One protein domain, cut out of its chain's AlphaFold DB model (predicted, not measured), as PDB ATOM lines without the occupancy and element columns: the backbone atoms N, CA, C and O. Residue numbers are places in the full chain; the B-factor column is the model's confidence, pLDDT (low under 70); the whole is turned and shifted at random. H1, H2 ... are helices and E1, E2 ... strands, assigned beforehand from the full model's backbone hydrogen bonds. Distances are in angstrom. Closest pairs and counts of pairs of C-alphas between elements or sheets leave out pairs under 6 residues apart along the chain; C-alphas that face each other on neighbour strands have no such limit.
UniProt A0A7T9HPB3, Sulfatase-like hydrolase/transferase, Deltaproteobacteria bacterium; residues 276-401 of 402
ATOM      1  N   PHE A 276      89.103  67.867  98.082       92.38
ATOM      2  CA  PHE A 276      89.149  69.219  98.617       92.38
ATOM      3  C   PHE A 276      88.626  70.175  97.547       92.38
ATOM      4  O   PHE A 276      89.041  70.087  96.391       92.38
ATOM      5  N   ILE A 277      87.683  71.034  97.921       92.25
ATOM      6  CA  ILE A 277      87.038  71.998  97.026       92.25
ATOM      7  C   ILE A 277      87.062  73.362  97.697       92.25
ATOM      8  O   ILE A 277      86.789  73.475  98.893       92.25
ATOM      9  N   GLU A 278      87.320  74.396  96.907       89.94
ATOM     10  CA  GLU A 278      87.184  75.785  97.317       89.94
ATOM     11  C   GLU A 278      86.185  76.515  96.422       89.94
ATOM     12  O   GLU A 278      86.033  76.189  95.243       89.94
ATOM     13  N   SER A 279      85.525  77.536  96.964       87.38
ATOM     14  CA  SER A 279      84.674  78.412  96.166       87.38
ATOM     15  C   SER A 279      85.518  79.211  95.171       87.38
ATOM     16  O   SER A 279      86.597  79.707  95.509       87.38
ATOM     17  N   GLY A 280      84.996  79.392  93.957       81.69
ATOM     18  CA  GLY A 280      85.594  80.277  92.959       81.69
ATOM     19  C   GLY A 280      85.524  81.758  93.347       81.69
ATOM     20  O   GLY A 280      84.993  82.142  94.391       81.69
ATOM     21  N   ILE A 281      86.050  82.618  92.476       79.81
ATOM     22  CA  ILE A 281      85.979  84.067  92.663       79.81
ATOM     23  C   ILE A 281      84.648  84.566  92.111       79.81
ATOM     24  O   ILE A 281      84.438  84.620  90.904       79.81
ATOM     25  N   SER A 282      83.739  84.940  93.007       76.25
ATOM     26  CA  SER A 282      82.442  85.503  92.631       76.25
ATOM     27  C   SER A 282      82.565  86.779  91.784       76.25
ATOM     28  O   SER A 282      83.195  87.764  92.189       76.25
ATOM     29  N   TRP A 283      81.880  86.781  90.635       68.00
ATOM     30  CA  TRP A 283      81.723  87.951  89.763       68.00
ATOM     31  C   TRP A 283      81.071  89.125  90.517       68.00
ATOM     32  O   TRP A 283      81.434  90.287  90.351       68.00
ATOM     33  N   THR A 284      80.207  88.783  91.468       65.69
ATOM     34  CA  THR A 284      79.375  89.664  92.288       65.69
ATOM     35  C   THR A 284      79.601  89.353  93.777       65.69
ATOM     36  O   THR A 284      78.696  88.921  94.493       65.69
ATOM     37  N   GLY A 285      80.840  89.503  94.250       64.00
ATOM     38  CA  GLY A 285      81.261  89.190  95.625       64.00
ATOM     39  C   GLY A 285      80.299  89.660  96.732       64.00
ATOM     40  O   GLY A 285      79.836  88.813  97.495       64.00
ATOM     41  N   PRO A 286      79.900  90.950  96.785       64.44
ATOM     42  CA  PRO A 286      78.988  91.484  97.803       64.44
ATOM     43  C   PRO A 286      77.587  90.885  97.750       64.44
ATOM     44  O   PRO A 286      76.816  91.017  98.690       64.44
ATOM     45  N   THR A 287      77.241  90.257  96.638       64.19
ATOM     46  CA  THR A 287      75.934  89.668  96.430       64.19
ATOM     47  C   THR A 287      75.863  88.258  97.018       64.19
ATOM     48  O   THR A 287      74.894  87.911  97.691       64.19
ATOM     49  N   LEU A 288      76.920  87.466  96.808       66.44
ATOM     50  CA  LEU A 288      77.062  86.137  97.404       66.44
ATOM     51  C   LEU A 288      77.398  86.228  98.900       66.44
ATOM     52  O   LEU A 288      76.911  85.438  99.708       66.44
ATOM     53  N   TYR A 289      78.197  87.231  99.265       74.38
ATOM     54  CA  TYR A 289      78.661  87.493 100.620       74.38
ATOM     55  C   TYR A 289      78.343  88.946 101.010       74.38
ATOM     56  O   TYR A 289      79.217  89.815 100.905       74.38
ATOM     57  N   PRO A 290      77.102  89.232 101.455       74.88
ATOM     58  CA  PRO A 290      76.670  90.575 101.827       74.88
ATOM     59  C   PRO A 290      77.619  91.254 102.820       74.88
ATOM     60  O   PRO A 290      77.953  90.643 103.840       74.88
ATOM     61  N   PRO A 291      78.010  92.526 102.597       78.56
ATOM     62  CA  PRO A 291      78.856  93.271 103.528       78.56
ATOM     63  C   PRO A 291      78.280  93.373 104.938       78.56
ATOM     64  O   PRO A 291      79.046  93.430 105.893       78.56
ATOM     65  N   ASP A 292      76.955  93.330 105.085       81.75
ATOM     66  CA  ASP A 292      76.261  93.344 106.379       81.75
ATOM     67  C   ASP A 292      75.968  91.931 106.920       81.75
ATOM     68  O   ASP A 292      75.498  91.770 108.044       81.75
ATOM     69  N   GLY A 293      76.286  90.890 106.144       83.81
ATOM     70  CA  GLY A 293      76.103  89.492 106.519       83.81
ATOM     71  C   GLY A 293      77.131  88.989 107.543       83.81
ATOM     72  O   GLY A 293      78.114  89.673 107.848       83.81
ATOM     73  N   PRO A 294      76.931  87.774 108.087       86.81
ATOM     74  CA  PRO A 294      77.865  87.163 109.037       86.81
ATOM     75  C   PRO A 294      79.169  86.689 108.373       86.81
ATOM     76  O   PRO A 294      80.198  86.594 109.040       86.81
ATOM     77  N   HIS A 295      79.129  86.412 107.068       89.94
ATOM     78  CA  HIS A 295      80.259  85.945 106.272       89.94
ATOM     79  C   HIS A 295      81.316  87.031 106.032       89.94
ATOM     80  O   HIS A 295      81.005  88.226 106.042       89.94
ATOM     81  N   LEU A 296      82.566  86.638 105.770       89.62
ATOM     82  CA  LEU A 296      83.566  87.564 105.240       89.62
ATOM     83  C   LEU A 296      83.211  87.958 103.799       89.62
ATOM     84  O   LEU A 296      83.116  87.121 102.909       89.62
ATOM     85  N   SER A 297      83.016  89.248 103.557       86.88
ATOM     86  CA  SER A 297      82.687  89.781 102.234       86.88
ATOM     87  C   SER A 297      83.926  90.291 101.506       86.88
ATOM     88  O   SER A 297      84.859  90.789 102.139       86.88
ATOM     89  N   TYR A 298      83.885  90.290 100.178       87.00
ATOM     90  CA  TYR A 298      84.869  90.960  99.333       87.00
ATOM     91  C   TYR A 298      84.184  91.584  98.095       87.00
ATOM     92  O   TYR A 298      83.071  91.176  97.751       87.00
ATOM     93  N   PRO A 299      84.789  92.594  97.437       85.06
ATOM     94  CA  PRO A 299      84.220  93.225  96.240       85.06
ATOM     95  C   PRO A 299      84.042  92.255  95.061       85.06
ATOM     96  O   PRO A 299      84.736  91.253  94.970       85.06
ATOM     97  N   GLY A 300      83.152  92.561  94.113       80.19
ATOM     98  CA  GLY A 300      82.992  91.739  92.906       80.19
ATOM     99  C   GLY A 300      84.230  91.765  92.015       80.19
ATOM    100  O   GLY A 300      85.052  92.681  92.119       80.19
ATOM    101  N   VAL A 301      84.367  90.779  91.123       77.44
ATOM    102  CA  VAL A 301      85.563  90.637  90.273       77.44
ATOM    103  C   VAL A 301      85.854  91.899  89.461       77.44
ATOM    104  O   VAL A 301      87.011  92.271  89.315       77.44
ATOM    105  N   THR A 302      84.822  92.628  89.034       76.12
ATOM    106  CA  THR A 302      84.946  93.896  88.296       76.12
ATOM    107  C   THR A 302      85.604  95.011  89.114       76.12
ATOM    108  O   THR A 302      86.237  95.900  88.555       76.12
ATOM    109  N   SER A 303      85.496  94.962  90.446       82.12
ATOM    110  CA  SER A 303      86.162  95.886  91.379       82.12
ATOM    111  C   SER A 303      87.516  95.359  91.875       82.12
ATOM    112  O   SER A 303      88.379  96.124  92.328       82.12
ATOM    113  N   LEU A 304      87.711  94.039  91.827       83.44
ATOM    114  CA  LEU A 304      88.967  93.391  92.189       83.44
ATOM    115  C   LEU A 304      89.999  93.518  91.069       83.44
ATOM    116  O   LEU A 304      91.124  93.942  91.336       83.44
ATOM    117  N   ALA A 305      89.604  93.182  89.845       82.88
ATOM    118  CA  ALA A 305      90.483  93.095  88.697       82.88
ATOM    119  C   ALA A 305      91.081  94.458  88.325       82.88
ATOM    120  O   ALA A 305      90.453  95.509  88.458       82.88
ATOM    121  N   ALA A 306      92.321  94.428  87.856       81.06
ATOM    122  CA  ALA A 306      93.034  95.564  87.307       81.06
ATOM    123  C   ALA A 306      93.795  95.119  86.048       81.06
ATOM    124  O   ALA A 306      94.295  93.993  86.011       81.06
ATOM    125  N   PRO A 307      93.900  95.978  85.021       79.31
ATOM    126  CA  PRO A 307      94.683  95.664  83.835       79.31
ATOM    127  C   PRO A 307      96.179  95.666  84.149       79.31
ATOM    128  O   PRO A 307      96.681  96.583  84.807       79.31
ATOM    129  N   ASP A 308      96.909  94.699  83.601       69.69
ATOM    130  CA  ASP A 308      98.367  94.660  83.676       69.69
ATOM    131  C   ASP A 308      99.011  94.829  82.302       69.69
ATOM    132  O   ASP A 308      98.983  93.955  81.437       69.69
ATOM    133  N   ARG A 309      99.664  95.977  82.118       74.75
ATOM    134  CA  ARG A 309     100.339  96.338  80.866       74.75
ATOM    135  C   ARG A 309     101.515  95.427  80.508       74.75
ATOM    136  O   ARG A 309     102.003  95.508  79.387       74.75
ATOM    137  N   ARG A 310     102.006  94.608  81.440       71.56
ATOM    138  CA  ARG A 310     103.100  93.655  81.195       71.56
ATOM    139  C   ARG A 310     102.628  92.416  80.439       71.56
ATOM    140  O   ARG A 310     103.451  91.770  79.803       71.56
ATOM    141  N   ILE A 311     101.334  92.111  80.510       67.31
ATOM    142  CA  ILE A 311     100.708  90.952  79.869       67.31
ATOM    143  C   ILE A 311      99.541  91.406  78.993       67.31
ATOM    144  O   ILE A 311      98.389  91.074  79.229       67.31
ATOM    145  N   ASP A 312      99.853  92.255  78.016       69.06
ATOM    146  CA  ASP A 312      98.894  92.722  77.006       69.06
ATOM    147  C   ASP A 312      97.597  93.332  77.580       69.06
ATOM    148  O   ASP A 312      96.512  93.237  77.020       69.06
ATOM    149  N   SER A 313      97.696  93.988  78.741       74.75
ATOM    150  CA  SER A 313      96.544  94.570  79.446       74.75
ATOM    151  C   SER A 313      95.460  93.551  79.824       74.75
ATOM    152  O   SER A 313      94.291  93.926  79.966       74.75
ATOM    153  N   GLN A 314      95.834  92.288  80.042       74.12
ATOM    154  CA  GLN A 314      94.952  91.305  80.661       74.12
ATOM    155  C   GLN A 314      94.486  91.784  82.039       74.12
ATOM    156  O   GLN A 314      95.215  92.449  82.787       74.12
ATOM    157  N   LEU A 315      93.241  91.443  82.365       75.06
ATOM    158  CA  LEU A 315      92.644  91.712  83.664       75.06
ATOM    159  C   LEU A 315      93.105  90.657  84.664       75.06
ATOM    160  O   LEU A 315      92.865  89.467  84.485       75.06
ATOM    161  N   LEU A 316      93.732  91.106  85.745       76.25
ATOM    162  CA  LEU A 316      94.213  90.240  86.812       76.25
ATOM    163  C   LEU A 316      93.846  90.789  88.180       76.25
ATOM    164  O   LEU A 316      93.575  91.976  88.335       76.25
ATOM    165  N   ILE A 317      93.806  89.919  89.186       79.56
ATOM    166  CA  ILE A 317      93.518  90.321  90.561       79.56
ATOM    167  C   ILE A 317      94.850  90.682  91.226       79.56
ATOM    168  O   ILE A 317      95.694  89.802  91.393       79.56
ATOM    169  N   PRO A 318      95.062  91.956  91.610       80.12
ATOM    170  CA  PRO A 318      96.259  92.365  92.333       80.12
ATOM    171  C   PRO A 318      96.469  91.519  93.591       80.12
ATOM    172  O   PRO A 318      95.509  91.180  94.284       80.12
ATOM    173  N   HIS A 319      97.724  91.198  93.898       77.25
ATOM    174  CA  HIS A 319      98.074  90.281  94.985       77.25
ATOM    175  C   HIS A 319      97.507  90.714  96.353       77.25
ATOM    176  O   HIS A 319      96.986  89.893  97.103       77.25
ATOM    177  N   ASP A 320      97.512  92.014  96.659       75.31
ATOM    178  CA  ASP A 320      96.938  92.575  97.888       75.31
ATOM    179  C   ASP A 320      95.422  92.338  98.003       75.31
ATOM    180  O   ASP A 320      94.910  92.060  99.091       75.31
ATOM    181  N   LYS A 321      94.706  92.386  96.876       81.88
ATOM    182  CA  LYS A 321      93.273  92.078  96.809       81.88
ATOM    183  C   LYS A 321      93.002  90.576  96.788       81.88
ATOM    184  O   LYS A 321      92.012  90.143  97.377       81.88
ATOM    185  N   LEU A 322      93.873  89.781  96.166       80.62
ATOM    186  CA  LEU A 322      93.757  88.321  96.137       80.62
ATOM    187  C   LEU A 322      93.705  87.755  97.561       80.62
ATOM    188  O   LEU A 322      92.831  86.948  97.866       80.62
ATOM    189  N   MET A 323      94.536  88.269  98.472       80.06
ATOM    190  CA  MET A 323      94.527  87.841  99.876       80.06
ATOM    191  C   MET A 323      93.184  88.058 100.576       80.06
ATOM    192  O   MET A 323      92.831  87.300 101.477       80.06
ATOM    193  N   MET A 324      92.436  89.101 100.210       84.00
ATOM    194  CA  MET A 324      91.090  89.332 100.741       84.00
ATOM    195  C   MET A 324      90.122  88.244 100.269       84.00
ATOM    196  O   MET A 324      89.372  87.708 101.081       84.00
ATOM    197  N   VAL A 325      90.181  87.890  98.984       83.69
ATOM    198  CA  VAL A 325      89.350  86.839  98.381       83.69
ATOM    199  C   VAL A 325      89.656  85.484  99.013       83.69
ATOM    200  O   VAL A 325      88.745  84.791  99.453       83.69
ATOM    201  N   MET A 326      90.938  85.130  99.147       83.88
ATOM    202  CA  MET A 326      91.355  83.832  99.691       83.88
ATOM    203  C   MET A 326      90.866  83.595 101.125       83.88
ATOM    204  O   MET A 326      90.485  82.472 101.473       83.88
ATOM    205  N   LYS A 327      90.796  84.653 101.943       82.50
ATOM    206  CA  LYS A 327      90.248  84.599 103.312       82.50
ATOM    207  C   LYS A 327      88.751  84.351 103.346       82.50
ATOM    208  O   LYS A 327      88.265  83.756 104.300       82.50
ATOM    209  N   ALA A 328      88.041  84.831 102.334       87.25
ATOM    210  CA  ALA A 328      86.597  84.731 102.232       87.25
ATOM    211  C   ALA A 328      86.129  83.480 101.474       87.25
ATOM    212  O   ALA A 328      84.933  83.273 101.368       87.25
ATOM    213  N   LYS A 329      87.022  82.633 100.951       88.19
ATOM    214  CA  LYS A 329      86.607  81.398 100.274       88.19
ATOM    215  C   LYS A 329      85.980  80.387 101.240       88.19
ATOM    216  O   LYS A 329      86.588  80.039 102.260       88.19
ATOM    217  N   ASP A 330      84.831  79.852 100.845       90.62
ATOM    218  CA  ASP A 330      84.271  78.632 101.419       90.62
ATOM    219  C   ASP A 330      85.107  77.431 100.981       90.62
ATOM    220  O   ASP A 330      85.645  77.400  99.870       90.62
ATOM    221  N   ARG A 331      85.230  76.432 101.856       92.56
ATOM    222  CA  ARG A 331      86.050  75.246 101.592       92.56
ATOM    223  C   ARG A 331      85.389  73.993 102.105       92.56
ATOM    224  O   ARG A 331      84.712  74.010 103.127       92.56
ATOM    225  N   VAL A 332      85.612  72.891 101.410       94.56
ATOM    226  CA  VAL A 332      85.008  71.607 101.735       94.56
ATOM    227  C   VAL A 332      86.045  70.502 101.613       94.56
ATOM    228  O   VAL A 332      86.814  70.469 100.658       94.56
ATOM    229  N   PHE A 333      86.013  69.570 102.561       95.12
ATOM    230  CA  PHE A 333      86.728  68.303 102.497       95.12
ATOM    231  C   PHE A 333      85.727  67.149 102.547       95.12
ATOM    232  O   PHE A 333      84.917  67.069 103.472       95.12
ATOM    233  N   ILE A 334      85.779  66.255 101.563       95.00
ATOM    234  CA  ILE A 334      84.926  65.064 101.481       95.00
ATOM    235  C   ILE A 334      85.807  63.827 101.556       95.00
ATOM    236  O   ILE A 334      86.792  63.723 100.825       95.00
ATOM    237  N   GLN A 335      85.439  62.885 102.420       93.75
ATOM    238  CA  GLN A 335      86.036  61.555 102.474       93.75
ATOM    239  C   GLN A 335      84.961  60.529 102.852       93.75
ATOM    240  O   GLN A 335      84.264  60.680 103.860       93.75
ATOM    241  N   GLY A 336      84.821  59.487 102.029       91.06
ATOM    242  CA  GLY A 336      83.706  58.547 102.128       91.06
ATOM    243  C   GLY A 336      82.359  59.275 102.033       91.06
ATOM    244  O   GLY A 336      82.147  60.101 101.148       91.06
ATOM    245  N   ARG A 337      81.463  58.999 102.982       92.06
ATOM    246  CA  ARG A 337      80.128  59.620 103.082       92.06
ATOM    247  C   ARG A 337      80.108  60.994 103.757       92.06
ATOM    248  O   ARG A 337      79.054  61.624 103.808       92.06
ATOM    249  N   TYR A 338      81.221  61.434 104.344       95.12
ATOM    250  CA  TYR A 338      81.249  62.634 105.178       95.12
ATOM    251  C   TYR A 338      81.812  63.828 104.423       95.12
ATOM    252  O   TYR A 338      82.869  63.751 103.797       95.12
ATOM    253  N   LYS A 339      81.110  64.950 104.553       95.75
ATOM    254  CA  LYS A 339      81.505  66.262 104.054       95.75
ATOM    255  C   LYS A 339      81.732  67.180 105.247       95.75
ATOM    256  O   LYS A 339      80.820  67.365 106.046       95.75
ATOM    257  N   VAL A 340      82.925  67.753 105.361       96.06
ATOM    258  CA  VAL A 340      83.260  68.794 106.342       96.06
ATOM    259  C   VAL A 340      83.373  70.120 105.605       96.06
ATOM    260  O   VAL A 340      84.160  70.226 104.664       96.06
ATOM    261  N   ALA A 341      82.591  71.115 106.013       93.81
ATOM    262  CA  ALA A 341      82.595  72.438 105.406       93.81
ATOM    263  C   ALA A 341      83.227  73.465 106.351       93.81
ATOM    264  O   ALA A 341      83.007  73.447 107.560       93.81
ATOM    265  N   TYR A 342      84.012  74.366 105.775       93.00
ATOM    266  CA  TYR A 342      84.607  75.527 106.417       93.00
ATOM    267  C   TYR A 342      84.037  76.777 105.760       93.00
ATOM    268  O   TYR A 342      84.176  76.967 104.550       93.00
ATOM    269  N   GLN A 343      83.434  77.629 106.579       91.06
ATOM    270  CA  GLN A 343      82.885  78.905 106.162       91.06
ATOM    271  C   GLN A 343      83.512  80.044 106.986       91.06
ATOM    272  O   GLN A 343      83.388  80.059 108.217       91.06
ATOM    273  N   PRO A 344      84.188  81.017 106.353       89.62
ATOM    274  CA  PRO A 344      84.800  82.131 107.063       89.62
ATOM    275  C   PRO A 344      83.761  83.187 107.479       89.62
ATOM    276  O   PRO A 344      83.212  83.916 106.651       89.62
ATOM    277  N   LEU A 345      83.528  83.332 108.788       89.75
ATOM    278  CA  LEU A 345      82.652  84.371 109.346       89.75
ATOM    279  C   LEU A 345      83.452  85.467 110.058       89.75
ATOM    280  O   LEU A 345      84.572  85.258 110.527       89.75
ATOM    281  N   LYS A 346      82.834  86.640 110.220       88.62
ATOM    282  CA  LYS A 346      83.412  87.794 110.935       88.62
ATOM    283  C   LYS A 346      83.738  87.506 112.403       88.62
ATOM    284  O   LYS A 346      84.617  88.147 112.968       88.62
ATOM    285  N   THR A 347      83.027  86.567 113.024       88.31
ATOM    286  CA  THR A 347      83.188  86.186 114.437       88.31
ATOM    287  C   THR A 347      84.123  84.993 114.649       88.31
ATOM    288  O   THR A 347      84.304  84.567 115.785       88.31
ATOM    289  N   GLY A 348      84.701  84.450 113.576       85.81
ATOM    290  CA  GLY A 348      85.451  83.194 113.574       85.81
ATOM    291  C   GLY A 348      84.818  82.171 112.626       85.81
ATOM    292  O   GLY A 348      83.631  82.280 112.320       85.81
ATOM    293  N   PRO A 349      85.586  81.199 112.117       89.44
ATOM    294  CA  PRO A 349      85.088  80.274 111.109       89.44
ATOM    295  C   PRO A 349      84.019  79.335 111.671       89.44
ATOM    296  O   PRO A 349      84.145  78.825 112.786       89.44
ATOM    297  N   LEU A 350      82.995  79.067 110.866       90.31
ATOM    298  CA  LEU A 350      82.062  77.974 111.096       90.31
ATOM    299  C   LEU A 350      82.634  76.714 110.447       90.31
ATOM    300  O   LEU A 350      82.906  76.701 109.246       90.31
ATOM    301  N   VAL A 351      82.809  75.665 111.248       92.38
ATOM    302  CA  VAL A 351      83.217  74.341 110.774       92.38
ATOM    303  C   VAL A 351      82.171  73.332 111.208       92.38
ATOM    304  O   VAL A 351      81.938  73.137 112.403       92.38
ATOM    305  N   ASP A 352      81.535  72.694 110.238       93.50
ATOM    306  CA  ASP A 352      80.519  71.682 110.475       93.50
ATOM    307  C   ASP A 352      80.686  70.490 109.534       93.50
ATOM    308  O   ASP A 352      81.551  70.461 108.656       93.50
ATOM    309  N   MET A 353      79.895  69.452 109.784       95.12
ATOM    310  CA  MET A 353      79.918  68.226 109.005       95.12
ATOM    311  C   MET A 353      78.505  67.775 108.659       95.12
ATOM    312  O   MET A 353      77.580  67.926 109.458       95.12
ATOM    313  N   CYS A 354      78.353  67.159 107.492       94.94
ATOM    314  CA  CYS A 354      77.159  66.423 107.106       94.94
ATOM    315  C   CYS A 354      77.502  65.023 106.590       94.94
ATOM    316  O   CYS A 354      78.615  64.736 106.142       94.94
ATOM    317  N   ASP A 355      76.514  64.141 106.701       95.50
ATOM    318  CA  ASP A 355      76.546  62.775 106.199       95.50
ATOM    319  C   ASP A 355      75.746  62.726 104.893       95.50
ATOM    320  O   ASP A 355      74.519  62.708 104.927       95.50
ATOM    321  N   LEU A 356      76.434  62.708 103.750       93.62
ATOM    322  CA  LEU A 356      75.823  62.828 102.420       93.62
ATOM    323  C   LEU A 356      74.937  61.632 102.038       93.62
ATOM    324  O   LEU A 356      74.110  61.736 101.139       93.62
ATOM    325  N   GLU A 357      75.085  60.489 102.708       93.50
ATOM    326  CA  GLU A 357      74.244  59.316 102.455       93.50
ATOM    327  C   GLU A 357      72.923  59.362 103.237       93.50
ATOM    328  O   GLU A 357      71.905  58.871 102.756       93.50
ATOM    329  N   GLN A 358      72.933  59.911 104.456       95.06
ATOM    330  CA  GLN A 358      71.732  60.030 105.300       95.06
ATOM    331  C   GLN A 358      71.012  61.373 105.134       95.06
ATOM    332  O   GLN A 358      69.804  61.454 105.351       95.06
ATOM    333  N   ASP A 359      71.753  62.416 104.776       94.25
ATOM    334  CA  ASP A 359      71.295  63.791 104.621       94.25
ATOM    335  C   ASP A 359      71.994  64.426 103.403       94.25
ATOM    336  O   ASP A 359      72.918  65.232 103.557       94.25
ATOM    337  N   PRO A 360      71.577  64.057 102.174       92.44
ATOM    338  CA  PRO A 360      72.224  64.508 100.936       92.44
ATOM    339  C   PRO A 360      72.181  66.031 100.750       92.44
ATOM    340  O   PRO A 360      73.002  66.596 100.036       92.44
ATOM    341  N   TRP A 361      71.251  66.702 101.430       92.06
ATOM    342  CA  TRP A 361      71.061  68.149 101.379       92.06
ATOM    343  C   TRP A 361      71.789  68.897 102.505       92.06
ATOM    344  O   TRP A 361      71.733  70.125 102.562       92.06
ATOM    345  N   CYS A 362      72.467  68.181 103.411       92.62
ATOM    346  CA  CYS A 362      73.179  68.743 104.561       92.62
ATOM    347  C   CYS A 362      72.309  69.697 105.410       92.62
ATOM    348  O   CYS A 362      72.763  70.760 105.848       92.62
ATOM    349  N   GLN A 363      71.043  69.337 105.652       91.25
ATOM    350  CA  GLN A 363      70.130  70.130 106.486       91.25
ATOM    351  C   GLN A 363      70.423  69.988 107.985       91.25
ATOM    352  O   GLN A 363      70.146  70.899 108.770       91.25
ATOM    353  N   LYS A 364      70.987  68.853 108.404       90.69
ATOM    354  CA  LYS A 364      71.339  68.544 109.786       90.69
ATOM    355  C   LYS A 364      72.847  68.652 109.979       90.69
ATOM    356  O   LYS A 364      73.605  67.737 109.667       90.69
ATOM    357  N   ARG A 365      73.273  69.756 110.593       89.19
ATOM    358  CA  ARG A 365      74.686  69.986 110.912       89.19
ATOM    359  C   ARG A 365      75.134  69.127 112.081       89.19
ATOM    360  O   ARG A 365      74.498  69.101 113.138       89.19
ATOM    361  N   LEU A 366      76.237  68.423 111.880       92.12
ATOM    362  CA  LEU A 366      76.920  67.624 112.880       92.12
ATOM    363  C   LEU A 366      78.197  68.341 113.312       92.12
ATOM    364  O   LEU A 366      78.808  69.087 112.544       92.12
ATOM    365  N   LYS A 367      78.624  68.065 114.544       92.69
ATOM    366  CA  LYS A 367      79.969  68.432 114.984       92.69
ATOM    367  C   LYS A 367      80.985  67.674 114.118       92.69
ATOM    368  O   LYS A 367      80.794  66.469 113.934       92.69
ATOM    369  N   PRO A 368      82.023  68.337 113.583       90.38
ATOM    370  CA  PRO A 368      82.966  67.675 112.700       90.38
ATOM    371  C   PRO A 368      83.775  66.621 113.455       90.38
ATOM    372  O   PRO A 368      84.183  66.834 114.601       90.38
ATOM    373  N   ASP A 369      84.013  65.482 112.805       92.31
ATOM    374  CA  ASP A 369      84.970  64.496 113.300       92.31
ATOM    375  C   ASP A 369      86.365  65.146 113.410       92.31
ATOM    376  O   ASP A 369      86.826  65.748 112.433       92.31
ATOM    377  N   PRO A 370      87.064  65.039 114.558       91.94
ATOM    378  CA  PRO A 370      88.348  65.708 114.749       91.94
ATOM    379  C   PRO A 370      89.415  65.334 113.712       91.94
ATOM    380  O   PRO A 370      90.231  66.184 113.357       91.94
ATOM    381  N   GLN A 371      89.422  64.095 113.202       92.88
ATOM    382  CA  GLN A 371      90.406  63.668 112.204       92.88
ATOM    383  C   GLN A 371      90.095  64.280 110.839       92.88
ATOM    384  O   GLN A 371      90.995  64.808 110.188       92.88
ATOM    385  N   LEU A 372      88.830  64.255 110.413       92.62
ATOM    386  CA  LEU A 372      88.415  64.889 109.157       92.62
ATOM    387  C   LEU A 372      88.612  66.406 109.197       92.62
ATOM    388  O   LEU A 372      89.109  66.990 108.234       92.62
ATOM    389  N   ALA A 373      88.308  67.040 110.329       91.19
ATOM    390  CA  ALA A 373      88.544  68.463 110.533       91.19
ATOM    391  C   ALA A 373      90.047  68.791 110.457       91.19
ATOM    392  O   ALA A 373      90.449  69.754 109.804       91.19
ATOM    393  N   GLN A 374      90.906  67.951 111.049       91.12
ATOM    394  CA  GLN A 374      92.357  68.103 110.942       91.12
ATOM    395  C   GLN A 374      92.863  67.931 109.501       91.12
ATOM    396  O   GLN A 374      93.775  68.654 109.103       91.12
ATOM    397  N   LYS A 375      92.275  67.025 108.708       92.31
ATOM    398  CA  LYS A 375      92.610  66.862 107.283       92.31
ATOM    399  C   LYS A 375      92.193  68.072 106.452       92.31
ATOM    400  O   LYS A 375      93.021  68.584 105.709       92.31
ATOM    401  N   LEU A 376      90.969  68.578 106.633       91.69
ATOM    402  CA  LEU A 376      90.519  69.826 106.005       91.69
ATOM    403  C   LEU A 376      91.491  70.963 106.324       91.69
ATOM    404  O   LEU A 376      91.962  71.661 105.434       91.69
ATOM    405  N   LYS A 377      91.845  71.105 107.600       88.94
ATOM    406  CA  LYS A 377      92.836  72.078 108.043       88.94
ATOM    407  C   LYS A 377      94.199  71.866 107.383       88.94
ATOM    408  O   LYS A 377      94.815  72.842 106.982       88.94
ATOM    409  N   ALA A 378      94.682  70.634 107.261       89.38
ATOM    410  CA  ALA A 378      95.954  70.358 106.601       89.38
ATOM    411  C   ALA A 378      95.939  70.769 105.118       89.38
ATOM    412  O   ALA A 378      96.908  71.375 104.672       89.38
ATOM    413  N   GLU A 379      94.843  70.514 104.393       88.56
ATOM    414  CA  GLU A 379      94.678  70.961 103.000       88.56
ATOM    415  C   GLU A 379      94.659  72.489 102.894       88.56
ATOM    416  O   GLU A 379      95.398  73.055 102.094       88.56
ATOM    417  N   ILE A 380      93.913  73.171 103.772       83.62
ATOM    418  CA  ILE A 380      93.880  74.646 103.832       83.62
ATOM    419  C   ILE A 380      95.281  75.238 104.049       83.62
ATOM    420  O   ILE A 380      95.602  76.298 103.525       83.62
ATOM    421  N   MET A 381      96.119  74.564 104.837       79.44
ATOM    422  CA  MET A 381      97.457  75.037 105.203       79.44
ATOM    423  C   MET A 381      98.549  74.620 104.207       79.44
ATOM    424  O   MET A 381      99.712  74.978 104.411       79.44
ATOM    425  N   LYS A 382      98.211  73.827 103.180       75.56
ATOM    426  CA  LYS A 382      99.173  73.244 102.237       75.56
ATOM    427  C   LYS A 382      99.816  74.290 101.327       75.56
ATOM    428  O   LYS A 382     100.962  74.090 100.931       75.56
ATOM    429  N   ASP A 383      99.123  75.400 101.068       61.19
ATOM    430  CA  ASP A 383      99.666  76.570 100.377       61.19
ATOM    431  C   ASP A 383      99.795  77.773 101.342       61.19
ATOM    432  O   ASP A 383      98.814  78.452 101.666       61.19
ATOM    433  N   PRO A 384     101.008  78.038 101.866       49.28
ATOM    434  CA  PRO A 384     101.252  79.129 102.797       49.28
ATOM    435  C   PRO A 384     100.992  80.524 102.207       49.28
ATOM    436  O   PRO A 384     100.579  81.423 102.947       49.28
ATOM    437  N   GLU A 385     101.249  80.728 100.912       51.06
ATOM    438  CA  GLU A 385     101.101  82.050 100.290       51.06
ATOM    439  C   GLU A 385      99.624  82.436 100.150       51.06
ATOM    440  O   GLU A 385      99.279  83.609 100.288       51.06
ATOM    441  N   GLU A 386      98.737  81.450 100.006       50.03
ATOM    442  CA  GLU A 386      97.288  81.648  99.938       50.03
ATOM    443  C   GLU A 386      96.612  81.884 101.307       50.03
ATOM    444  O   GLU A 386      95.576  82.557 101.372       50.03
ATOM    445  N   PHE A 387      97.182  81.390 102.419       48.38
ATOM    446  CA  PHE A 387      96.526  81.423 103.739       48.38
ATOM    447  C   PHE A 387      97.112  82.429 104.754       48.38
ATOM    448  O   PHE A 387      96.362  83.062 105.507       48.38
ATOM    449  N   TYR A 388      98.435  82.632 104.820       47.00
ATOM    450  CA  TYR A 388      99.068  83.335 105.951       47.00
ATOM    451  C   TYR A 388      99.006  84.871 105.904       47.00
ATOM    452  O   TYR A 388     100.041  85.500 106.076       47.00
ATOM    453  N   LEU A 389      97.847  85.534 105.752       43.72
ATOM    454  CA  LEU A 389      97.818  87.012 105.873       43.72
ATOM    455  C   LEU A 389      96.593  87.685 106.550       43.72
ATOM    456  O   LEU A 389      96.382  88.863 106.268       43.72
ATOM    457  N   ALA A 390      95.782  87.073 107.445       43.06
ATOM    458  CA  ALA A 390      94.936  87.888 108.380       43.06
ATOM    459  C   ALA A 390      94.306  87.251 109.648       43.06
ATOM    460  O   ALA A 390      93.340  87.817 110.157       43.06
ATOM    461  N   TRP A 391      94.807  86.168 110.251       42.66
ATOM    462  CA  TRP A 391      94.365  85.858 111.626       42.66
ATOM    463  C   TRP A 391      95.483  85.270 112.494       42.66
ATOM    464  O   TRP A 391      96.262  84.460 111.985       42.66
ATOM    465  N   PRO A 392      95.595  85.630 113.792       42.59
ATOM    466  CA  PRO A 392      96.402  84.860 114.732       42.59
ATOM    467  C   PRO A 392      95.936  83.397 114.783       42.59
ATOM    468  O   PRO A 392      94.750  83.110 114.958       42.59
ATOM    469  N   ARG A 393      96.906  82.484 114.644       43.84
ATOM    470  CA  ARG A 393      96.787  81.010 114.661       43.84
ATOM    471  C   ARG A 393      95.803  80.479 115.714       43.84
ATOM    472  O   ARG A 393      95.061  79.541 115.452       43.84
ATOM    473  N   GLU A 394      95.744  81.150 116.859       44.47
ATOM    474  CA  GLU A 394      94.897  80.838 118.012       44.47
ATOM    475  C   GLU A 394      93.390  80.804 117.711       44.47
ATOM    476  O   GLU A 394      92.684  79.994 118.299       44.47
ATOM    477  N   VAL A 395      92.872  81.637 116.802       43.28
ATOM    478  CA  VAL A 395      91.423  81.677 116.502       43.28
ATOM    479  C   VAL A 395      91.031  80.658 115.439       43.28
ATOM    480  O   VAL A 395      89.955  80.068 115.511       43.28
ATOM    481  N   PHE A 396      91.927  80.380 114.491       46.22
ATOM    482  CA  PHE A 396      91.752  79.247 113.588       46.22
ATOM    483  C   PHE A 396      91.777  77.931 114.375       46.22
ATOM    484  O   PHE A 396      90.940  77.066 114.153       46.22
ATOM    485  N   ASP A 397      92.660  77.801 115.367       51.31
ATOM    486  CA  ASP A 397      92.702  76.635 116.255       51.31
ATOM    487  C   ASP A 397      91.417  76.473 117.100       51.31
ATOM    488  O   ASP A 397      91.014  75.343 117.372       51.31
ATOM    489  N   GLN A 398      90.728  77.568 117.451       53.88
ATOM    490  CA  GLN A 398      89.456  77.538 118.192       53.88
ATOM    491  C   GLN A 398      88.275  76.997 117.369       53.88
ATOM    492  O   GLN A 398      87.422  76.313 117.930       53.88
ATOM    493  N   GLY A 399      88.231  77.245 116.054       47.69
ATOM    494  CA  GLY A 399      87.171  76.735 115.166       47.69
ATOM    495  C   GLY A 399      87.228  75.222 114.912       47.69
ATOM    496  O   GLY A 399      86.244  74.629 114.484       47.69
ATOM    497  N   PHE A 400      88.369  74.594 115.209       43.94
ATOM    498  CA  PHE A 400      88.607  73.150 115.081       43.94
ATOM    499  C   PHE A 400      88.675  72.435 116.446       43.94
ATOM    500  O   PHE A 400      89.101  71.281 116.515       43.94
ATOM    501  N   ALA A 401      88.299  73.106 117.542       39.59
ATOM    502  CA  ALA A 401      88.347  72.525 118.881       39.59
ATOM    503  C   ALA A 401      87.193  71.513 119.121       39.59
ATOM    504  O   ALA A 401      86.069  71.747 118.664       39.59
TER     505      ALA A 401
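Overview. This is residues 276 to 401 of the 402 residues of the protein "Sulfatase-like hydrolase/transferase" of Deltaproteobacteria bacterium (UniProt A0A7T9HPB3). A twisted four-stranded sheet, E1 E4 E5 E6, fills one end of an elongated body with helix H4 slantwise over one face, and a small hairpin, E2 and E3, makes the far end. Helix H3 bridges the space between, with short H5 packed on it; H1 and H2 sit among loops, and H6 ends near E6. The printed part has 126 residues with six named helices and six named strands, in the order E1 H1 H2 E2 E3 H3 E4 E5 E6 H4 H5 H6, and is mixed in class; both sheets are antiparallel. It is only just compact, close to loose, with a radius of gyration of the C-alphas of 16.1 A and spans of 51 by 29 by 29 A.

Arrangement. Look first at E4, residues 331 to 335, E5, residues 338 to 343, and E6, residues 350 to 355: they form a meander, each strand the antiparallel neighbour of the one before. E4 and E5 are a hairpin, with N 333 and O 340 2.9 A apart, within hydrogen-bond range; E5 and E6 are another, with N 341 and O 352 at 2.9 A. On the other side of E4, edge strand E1, residues 276 to 278, pairs antiparallel, N 332 and O 277 at 2.8 A. H4, residues 370 to 380, is on this sheet at a height over the sheet of 8.8 A, over E4 and E5, and runs slantwise to the strands, its line at 51 degrees to E4 on the local plane; H4 and the sheet E1 E4 E5 E6 are two layers, a helix on one face of a sheet. The closest C-alphas of E4 and H4 are Phe 333 and Leu 376, 5.4 A apart. H3, residues 319 to 328, is not on the sheet and touches H5, residues 384 to 387, the closest C-alphas being Met 326 and Glu 386 at 6.3 A. H2, residues 301 to 304, is close to H3 but not clearly touching, C-alphas 304 and 321 being closest at 6.5 A, and likewise to H1, residues 285 to 288, C-alphas 301 and 285 at 7.0 A. E2, residues 306 to 308, and E3, residues 314 to 316, are an antiparallel hairpin, N 306 and O 316 at 2.8 A. H6, residues 393 to 399, is apart from H4; its closest C-alpha to E6 is Gly 399, 6.4 A from Val 351. Every O i to N i+4 pair is within hydrogen-bond range in H4 and H6, 5 of 6 in H3; H1, H2 and H5 are too short for one.

Along the chain. Find C-alpha 276 at (89.149, 69.219, 98.617), where E1 begins. E4 runs 13.7 A, E5 16.4 A and E6 16.9 A; H3 runs 14.7 A, H4 15.2 A from C-alpha 370 at (88.348, 65.708, 114.749), and H6 10.5 A to C-alpha 399 at (87.171, 76.735, 115.166).

Size, cuts and confidence. The C-alphas farthest apart are those of Arg 309 and Gln 358, 52.3 A. The printed part has no cut; the links H1 to H2 and E6 to H4 are long. Mean pLDDT of the printed part is 79.4, and it is under 70 at residues 283 to 288, 308, 311 to 312 and 383 to 401.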